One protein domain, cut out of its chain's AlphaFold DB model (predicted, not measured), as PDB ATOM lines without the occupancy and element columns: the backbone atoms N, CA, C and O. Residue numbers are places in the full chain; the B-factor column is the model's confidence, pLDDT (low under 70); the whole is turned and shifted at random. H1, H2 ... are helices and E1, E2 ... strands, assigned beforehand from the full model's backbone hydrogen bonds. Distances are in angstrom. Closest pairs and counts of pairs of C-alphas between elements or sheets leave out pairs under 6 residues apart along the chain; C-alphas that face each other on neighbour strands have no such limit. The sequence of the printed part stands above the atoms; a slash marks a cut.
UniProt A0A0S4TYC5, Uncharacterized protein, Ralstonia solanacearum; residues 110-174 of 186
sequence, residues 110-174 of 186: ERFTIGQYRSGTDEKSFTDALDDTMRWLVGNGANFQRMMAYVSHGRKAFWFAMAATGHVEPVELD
ATOM      1  N   GLU A 110     186.194 156.184 260.349       86.31
ATOM      2  CA  GLU A 110     187.290 155.879 261.262       86.31
ATOM      3  C   GLU A 110     187.591 157.088 262.156       86.31
ATOM      4  O   GLU A 110     187.572 158.243 261.724       86.31
ATOM      5  N   ARG A 111     187.840 156.823 263.441       87.44
ATOM      6  CA  ARG A 111     188.167 157.876 264.398       87.44
ATOM      7  C   ARG A 111     189.646 158.202 264.303       87.44
ATOM      8  O   ARG A 111     190.482 157.374 264.644       87.44
ATOM      9  N   PHE A 112     189.943 159.443 263.953       88.50
ATOM     10  CA  PHE A 112     191.285 159.995 264.044       88.50
ATOM     11  C   PHE A 112     191.435 160.823 265.324       88.50
ATOM     12  O   PHE A 112     190.545 161.596 265.680       88.50
ATOM     13  N   THR A 113     192.553 160.654 266.030       92.88
ATOM     14  CA  THR A 113     192.873 161.422 267.242       92.88
ATOM     15  C   THR A 113     194.067 162.320 266.951       92.88
ATOM     16  O   THR A 113     195.146 161.814 266.668       92.88
ATOM     17  N   ILE A 114     193.873 163.640 267.041       92.38
ATOM     18  CA  ILE A 114     194.927 164.637 266.783       92.38
ATOM     19  C   ILE A 114     195.987 164.606 267.892       92.38
ATOM     20  O   ILE A 114     197.178 164.669 267.615       92.38
ATOM     21  N   GLY A 115     195.565 164.455 269.149       92.06
ATOM     22  CA  GLY A 115     196.475 164.402 270.287       92.06
ATOM     23  C   GLY A 115     195.756 164.199 271.615       92.06
ATOM     24  O   GLY A 115     194.524 164.227 271.690       92.06
ATOM     25  N   GLN A 116     196.540 163.990 272.671       91.81
ATOM     26  CA  GLN A 116     196.082 164.044 274.057       91.81
ATOM     27  C   GLN A 116     196.774 165.208 274.756       91.81
ATOM     28  O   GLN A 116     197.998 165.241 274.850       91.81
ATOM     29  N   TYR A 117     195.982 166.141 275.271       91.19
ATOM     30  CA  TYR A 117     196.483 167.394 275.821       91.19
ATOM     31  C   TYR A 117     196.397 167.350 277.341       91.19
ATOM     32  O   TYR A 117     195.311 167.232 277.911       91.19
ATOM     33  N   ARG A 118     197.559 167.398 277.995       87.75
ATOM     34  CA  ARG A 118     197.692 167.474 279.451       87.75
ATOM     35  C   ARG A 118     198.706 168.553 279.787       87.75
ATOM     36  O   ARG A 118     199.909 168.322 279.762       87.75
ATOM     37  N   SER A 119     198.190 169.730 280.083       85.31
ATOM     38  CA  SER A 119     198.950 170.878 280.556       85.31
ATOM     39  C   SER A 119     198.728 171.074 282.059       85.31
ATOM     40  O   SER A 119     197.848 170.455 282.654       85.31
ATOM     41  N   GLY A 120     199.515 171.953 282.690       86.25
ATOM     42  CA  GLY A 120     199.425 172.217 284.136       86.25
ATOM     43  C   GLY A 120     198.073 172.773 284.613       86.25
ATOM     44  O   GLY A 120     197.822 172.807 285.813       86.25
ATOM     45  N   THR A 121     197.200 173.194 283.690       90.25
ATOM     46  CA  THR A 121     195.815 173.597 283.960       90.25
ATOM     47  C   THR A 121     194.869 173.065 282.880       90.25
ATOM     48  O   THR A 121     195.264 172.864 281.723       90.25
ATOM     49  N   ASP A 122     193.593 172.897 283.234       89.25
ATOM     50  CA  ASP A 122     192.531 172.536 282.282       89.25
ATOM     51  C   ASP A 122     192.385 173.578 281.171       89.25
ATOM     52  O   ASP A 122     192.123 173.241 280.021       89.25
ATOM     53  N   GLU A 123     192.571 174.854 281.512       91.88
ATOM     54  CA  GLU A 123     192.470 175.957 280.562       91.88
ATOM     55  C   GLU A 123     193.572 175.898 279.509       91.88
ATOM     56  O   GLU A 123     193.291 175.986 278.316       91.88
ATOM     57  N   LYS A 124     194.818 175.665 279.928       93.81
ATOM     58  CA  LYS A 124     195.912 175.509 278.975       93.81
ATOM     59  C   LYS A 124     195.716 174.253 278.120       93.81
ATOM     60  O   LYS A 124     195.895 174.320 276.912       93.81
ATOM     61  N   SER A 125     195.284 173.140 278.720       93.94
ATOM     62  CA  SER A 125     195.007 171.896 277.981       93.94
ATOM     63  C   SER A 125     193.936 172.099 276.908       93.94
ATOM     64  O   SER A 125     194.070 171.601 275.795       93.94
ATOM     65  N   PHE A 126     192.883 172.849 277.239       94.06
ATOM     66  CA  PHE A 126     191.809 173.192 276.314       94.06
ATOM     67  C   PHE A 126     192.299 174.074 275.159       94.06
ATOM     68  O   PHE A 126     192.000 173.779 274.004       94.06
ATOM     69  N   THR A 127     193.061 175.127 275.463       94.75
ATOM     70  CA  THR A 127     193.592 176.049 274.450       94.75
ATOM     71  C   THR A 127     194.580 175.359 273.516       94.75
ATOM     72  O   THR A 127     194.448 175.511 272.305       94.75
ATOM     73  N   ASP A 128     195.501 174.549 274.048       95.44
ATOM     74  CA  ASP A 128     196.440 173.763 273.236       95.44
ATOM     75  C   ASP A 128     195.671 172.810 272.295       95.44
ATOM     76  O   ASP A 128     195.947 172.747 271.099       95.44
ATOM     77  N   ALA A 129     194.641 172.125 272.812       95.81
ATOM     78  CA  ALA A 129     193.813 171.217 272.020       95.81
ATOM     79  C   ALA A 129     193.054 171.924 270.890       95.81
ATOM     80  O   ALA A 129     192.907 171.376 269.793       95.81
ATOM     81  N   LEU A 130     192.533 173.122 271.165       95.88
ATOM     82  CA  LEU A 130     191.813 173.925 270.186       95.88
ATOM     83  C   LEU A 130     192.758 174.458 269.098       95.88
ATOM     84  O   LEU A 130     192.410 174.356 267.920       95.88
ATOM     85  N   ASP A 131     193.936 174.972 269.471       96.06
ATOM     86  CA  ASP A 131     194.939 175.485 268.523       96.06
ATOM     87  C   ASP A 131     195.408 174.384 267.567       96.06
ATOM     88  O   ASP A 131     195.299 174.533 266.349       96.06
ATOM     89  N   ASP A 132     195.818 173.230 268.098       97.00
ATOM     90  CA  ASP A 132     196.287 172.110 267.278       97.00
ATOM     91  C   ASP A 132     195.183 171.552 266.375       97.00
ATOM     92  O   ASP A 132     195.435 171.211 265.216       97.00
ATOM     93  N   THR A 133     193.933 171.523 266.854       95.88
ATOM     94  CA  THR A 133     192.796 171.137 266.007       95.88
ATOM     95  C   THR A 133     192.613 172.117 264.851       95.88
ATOM     96  O   THR A 133     192.461 171.687 263.708       95.88
ATOM     97  N   MET A 134     192.656 173.424 265.111       95.38
ATOM     98  CA  MET A 134     192.512 174.436 264.061       95.38
ATOM     99  C   MET A 134     193.663 174.391 263.056       95.38
ATOM    100  O   MET A 134     193.418 174.415 261.849       95.38
ATOM    101  N   ARG A 135     194.907 174.251 263.527       96.50
ATOM    102  CA  ARG A 135     196.079 174.066 262.657       96.50
ATOM    103  C   ARG A 135     195.925 172.845 261.768       96.50
ATOM    104  O   ARG A 135     196.189 172.933 260.571       96.50
ATOM    105  N   TRP A 136     195.466 171.730 262.331       95.62
ATOM    106  CA  TRP A 136     195.219 170.514 261.569       95.62
ATOM    107  C   TRP A 136     194.140 170.729 260.500       95.62
ATOM    108  O   TRP A 136     194.356 170.369 259.346       95.62
ATOM    109  N   LEU A 137     193.016 171.367 260.844       93.50
ATOM    110  CA  LEU A 137     191.939 171.657 259.889       93.50
ATOM    111  C   LEU A 137     192.424 172.523 258.721       93.50
ATOM    112  O   LEU A 137     192.174 172.191 257.562       93.50
ATOM    113  N   VAL A 138     193.154 173.600 259.015       93.94
ATOM    114  CA  VAL A 138     193.715 174.491 257.990       93.94
ATOM    115  C   VAL A 138     194.752 173.760 257.137       93.94
ATOM    116  O   VAL A 138     194.671 173.793 255.911       93.94
ATOM    117  N   GLY A 139     195.693 173.053 257.767       94.38
ATOM    118  CA  GLY A 139     196.769 172.336 257.080       94.38
ATOM    119  C   GLY A 139     196.287 171.201 256.172       94.38
ATOM    120  O   GLY A 139     196.978 170.855 255.220       94.38
ATOM    121  N   ASN A 140     195.093 170.654 256.427       91.12
ATOM    122  CA  ASN A 140     194.476 169.602 255.614       91.12
ATOM    123  C   ASN A 140     193.420 170.133 254.625       91.12
ATOM    124  O   ASN A 140     192.691 169.344 254.026       91.12
ATOM    125  N   GLY A 141     193.320 171.456 254.443       91.00
ATOM    126  CA  GLY A 141     192.411 172.054 253.463       91.00
ATOM    127  C   GLY A 141     190.932 171.831 253.784       91.00
ATOM    128  O   GLY A 141     190.129 171.620 252.872       91.00
ATOM    129  N   ALA A 142     190.563 171.840 255.069       91.38
ATOM    130  CA  ALA A 142     189.172 171.705 255.480       91.38
ATOM    131  C   ALA A 142     188.287 172.782 254.828       91.38
ATOM    132  O   ALA A 142     188.683 173.938 254.668       91.38
ATOM    133  N   ASN A 143     187.057 172.409 254.467       91.06
ATOM    134  CA  ASN A 143     186.102 173.358 253.913       91.06
ATOM    135  C   ASN A 143     185.403 174.140 255.033       91.06
ATOM    136  O   ASN A 143     184.520 173.621 255.719       91.06
ATOM    137  N   PHE A 144     185.781 175.406 255.180       91.06
ATOM    138  CA  PHE A 144     185.232 176.299 256.198       91.06
ATOM    139  C   PHE A 144     183.897 176.949 255.808       91.06
ATOM    140  O   PHE A 144     183.270 177.602 256.644       91.06
ATOM    141  N   GLN A 145     183.421 176.767 254.573       86.62
ATOM    142  CA  GLN A 145     182.144 177.339 254.166       86.62
ATOM    143  C   GLN A 145     180.990 176.754 254.979       86.62
ATOM    144  O   GLN A 145     180.815 175.535 255.075       86.62
ATOM    145  N   ARG A 146     180.192 177.651 255.572       81.69
ATOM    146  CA  ARG A 146     179.052 177.316 256.441       81.69
ATOM    147  C   ARG A 146     179.451 176.433 257.632       81.69
ATOM    148  O   ARG A 146     178.599 175.728 258.182       81.69
ATOM    149  N   MET A 147     180.732 176.462 258.026       89.88
ATOM    150  CA  MET A 147     181.223 175.747 259.197       89.88
ATOM    151  C   MET A 147     180.401 176.152 260.416       89.88
ATOM    152  O   MET A 147     180.235 177.330 260.728       89.88
ATOM    153  N   MET A 148     179.924 175.145 261.133       88.75
ATOM    154  CA  MET A 148     179.268 175.328 262.415       88.75
ATOM    155  C   MET A 148     180.272 174.987 263.503       88.75
ATOM    156  O   MET A 148     180.857 173.904 263.484       88.75
ATOM    157  N   ALA A 149     180.451 175.889 264.457       91.25
ATOM    158  CA  ALA A 149     181.371 175.702 265.564       91.25
ATOM    159  C   ALA A 149     180.651 175.870 266.900       91.25
ATOM    160  O   ALA A 149     179.729 176.676 267.046       91.25
ATOM    161  N   TYR A 150     181.118 175.124 267.889       88.50
ATOM    162  CA  TYR A 150     180.794 175.330 269.288       88.50
ATOM    163  C   TYR A 150     182.080 175.308 270.088       88.50
ATOM    164  O   TYR A 150     182.886 174.396 269.931       88.50
ATOM    165  N   VAL A 151     182.245 176.285 270.972       91.00
ATOM    166  CA  VAL A 151     183.387 176.386 271.877       91.00
ATOM    167  C   VAL A 151     182.844 176.767 273.248       91.00
ATOM    168  O   VAL A 151     182.085 177.726 273.383       91.00
ATOM    169  N   SER A 152     183.193 176.000 274.279       87.19
ATOM    170  CA  SER A 152     182.812 176.305 275.654       87.19
ATOM    171  C   SER A 152     183.932 175.980 276.621       87.19
ATOM    172  O   SER A 152     184.172 174.821 276.955       87.19
ATOM    173  N   HIS A 153     184.549 177.037 277.144       86.19
ATOM    174  CA  HIS A 153     185.555 176.942 278.199       86.19
ATOM    175  C   HIS A 153     184.962 176.400 279.503       86.19
ATOM    176  O   HIS A 153     185.625 175.644 280.202       86.19
ATOM    177  N   GLY A 154     183.708 176.736 279.826       83.62
ATOM    178  CA  GLY A 154     183.033 176.214 281.021       83.62
ATOM    179  C   GLY A 154     182.769 174.708 280.944       83.62
ATOM    180  O   GLY A 154     182.939 174.004 281.932       83.62
ATOM    181  N   ARG A 155     182.401 174.196 279.761       79.81
ATOM    182  CA  ARG A 155     182.211 172.752 279.530       79.81
ATOM    183  C   ARG A 155     183.491 172.021 279.116       79.81
ATOM    184  O   ARG A 155     183.431 170.812 278.919       79.81
ATOM    185  N   LYS A 156     184.605 172.744 278.938       84.81
ATOM    186  CA  LYS A 156     185.878 172.244 278.386       84.81
ATOM    187  C   LYS A 156     185.672 171.390 277.130       84.81
ATOM    188  O   LYS A 156     186.259 170.326 276.973       84.81
ATOM    189  N   ALA A 157     184.796 171.859 276.243       86.19
ATOM    190  CA  ALA A 157     184.426 171.146 275.029       86.19
ATOM    191  C   ALA A 157     184.314 172.099 273.841       86.19
ATOM    192  O   ALA A 157     183.795 173.211 273.964       86.19
ATOM    193  N   PHE A 158     184.753 171.624 272.681       91.44
ATOM    194  CA  PHE A 158     184.513 172.263 271.400       91.44
ATOM    195  C   PHE A 158     184.185 171.213 270.336       91.44
ATOM    196  O   PHE A 158     184.523 170.038 270.487       91.44
ATOM    197  N   TRP A 159     183.496 171.624 269.277       90.56
ATOM    198  CA  TRP A 159     183.268 170.797 268.094       90.56
ATOM    199  C   TRP A 159     183.077 171.661 266.851       90.56
ATOM    200  O   TRP A 159     182.634 172.809 266.932       90.56
ATOM    201  N   PHE A 160     183.364 171.059 265.700       92.00
ATOM    202  CA  PHE A 160     183.154 171.630 264.375       92.00
ATOM    203  C   PHE A 160     182.283 170.682 263.554       92.00
ATOM    204  O   PHE A 160     182.456 169.465 263.611       92.00
ATOM    205  N   ALA A 161     181.355 171.231 262.779       90.88
ATOM    206  CA  ALA A 161     180.646 170.509 261.735       90.88
ATOM    207  C   ALA A 161     180.838 171.263 260.420       90.88
ATOM    208  O   ALA A 161     180.433 172.418 260.288       90.88
ATOM    209  N   MET A 162     181.481 170.601 259.463       89.00
ATOM    210  CA  MET A 162     181.940 171.203 258.215       89.00
ATOM    211  C   MET A 162     181.279 170.526 257.023       89.00
ATOM    212  O   MET A 162     180.923 169.344 257.079       89.00
ATOM    213  N   ALA A 163     181.088 171.287 255.949       86.00
ATOM    214  CA  ALA A 163     180.624 170.735 254.690       86.00
ATOM    215  C   ALA A 163     181.701 169.839 254.053       86.00
ATOM    216  O   ALA A 163     182.879 169.915 254.396       86.00
ATOM    217  N   ALA A 164     181.287 168.993 253.109       81.75
ATOM    218  CA  ALA A 164     182.227 168.198 252.332       81.75
ATOM    219  C   ALA A 164     183.178 169.101 251.527       81.75
ATOM    220  O   ALA A 164     182.832 170.229 251.147       81.75
ATOM    221  N   THR A 165     184.368 168.582 251.236       78.25
ATOM    222  CA  THR A 165     185.330 169.226 250.340       78.25
ATOM    223  C   THR A 165     184.666 169.527 248.993       78.25
ATOM    224  O   THR A 165     183.998 168.665 248.426       78.25
ATOM    225  N   GLY A 166     184.800 170.764 248.510       75.00
ATOM    226  CA  GLY A 166     184.182 171.220 247.259       75.00
ATOM    227  C   GLY A 166     182.743 171.735 247.379       75.00
ATOM    228  O   GLY A 166     182.195 172.202 246.384       75.00
ATOM    229  N   HIS A 167     182.120 171.708 248.564       78.38
ATOM    230  CA  HIS A 167     180.890 172.476 248.777       78.38
ATOM    231  C   HIS A 167     181.181 173.972 248.615       78.38
ATOM    232  O   HIS A 167     182.019 174.514 249.335       78.38
ATOM    233  N   VAL A 168     180.467 174.604 247.685       79.00
ATOM    234  CA  VAL A 168     180.494 176.046 247.455       79.00
ATOM    235  C   VAL A 168     179.106 176.602 247.756       79.00
ATOM    236  O   VAL A 168     178.105 176.111 247.232       79.00
ATOM    237  N   GLU A 169     179.041 177.595 248.630       72.31
ATOM    238  CA  GLU A 169     177.856 178.397 248.873       72.31
ATOM    239  C   GLU A 169     177.647 179.301 247.655       72.31
ATOM    240  O   GLU A 169     178.570 180.024 247.266       72.31
ATOM    241  N   PRO A 170     176.475 179.236 247.001       73.06
ATOM    242  CA  PRO A 170     176.165 180.184 245.949       73.06
ATOM    243  C   PRO A 170     176.170 181.591 246.545       73.06
ATOM    244  O   PRO A 170     175.642 181.813 247.635       73.06
ATOM    245  N   VAL A 171     176.764 182.538 245.825       72.88
ATOM    246  CA  VAL A 171     176.636 183.954 246.160       72.88
ATOM    247  C   VAL A 171     175.208 184.361 245.798       72.88
ATOM    248  O   VAL A 171     174.916 184.648 244.639       72.88
ATOM    249  N   GLU A 172     174.299 184.328 246.770       61.00
ATOM    250  CA  GLU A 172     173.038 185.060 246.666       61.00
ATOM    251  C   GLU A 172     173.388 186.532 246.921       61.00
ATOM    252  O   GLU A 172     173.576 186.948 248.059       61.00
ATOM    253  N   LEU A 173     173.609 187.295 245.844       53.72
ATOM    254  CA  LEU A 173     173.644 188.752 245.934       53.72
ATOM    255  C   LEU A 173     172.208 189.196 246.195       53.72
ATOM    256  O   LEU A 173     171.407 189.228 245.257       53.72
ATOM    257  N   ASP A 174     171.877 189.502 247.448       51.09
ATOM    258  CA  ASP A 174     170.646 190.220 247.761       51.09
ATOM    259  C   ASP A 174     170.671 191.525 246.947       51.09
ATOM    260  O   ASP A 174     171.497 192.404 247.171       51.09
TER     261      ASP A 174
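AT A GLANCE: This is residues 110 to 174 of the 186 residues of an uncharacterized protein of Ralstonia solanacearum (UniProt A0A0S4TYC5). A small two-stranded hairpin, E1 and E2, has one longer helix, H1, packed over one of its faces, nearer to E2 than to E1, while residues 162 to 174 trail off at one end. The printed part has 65 residues, in the order H1, E1, E2, with the strands antiparallel. The class is mixed, with under half of the residues in named elements. The whole is loose, with a radius of gyration of the C-alphas of 14.6 A, and elongated, spanning 48 by 26 by 19 A.

IN THESE COORDINATES: E1 is residues 148 to 152 and E2 residues 157 to 161, ending at C-alpha 161 (180.646, 170.509, 261.735). H1, residues 122 to 139, is 25.6 A long and begins at C-alpha 122 (192.531, 172.536, 282.282).

HOW THE PARTS SIT: In the hairpin E1 and E2, N 150 and O 159 are within hydrogen-bond range at 2.9 A. The closest C-alphas of H1 and E2, Leu 130 and Phe 158, are 7.6 A apart. In H1 every O i to N i+4 pair is within hydrogen-bond range.

THE WHOLE: The C-alphas farthest apart, Gly 120 and Asp 174, are 49.8 A apart. The printed part has no cut and no long link; pLDDT is under 70 at residues 172 to 174.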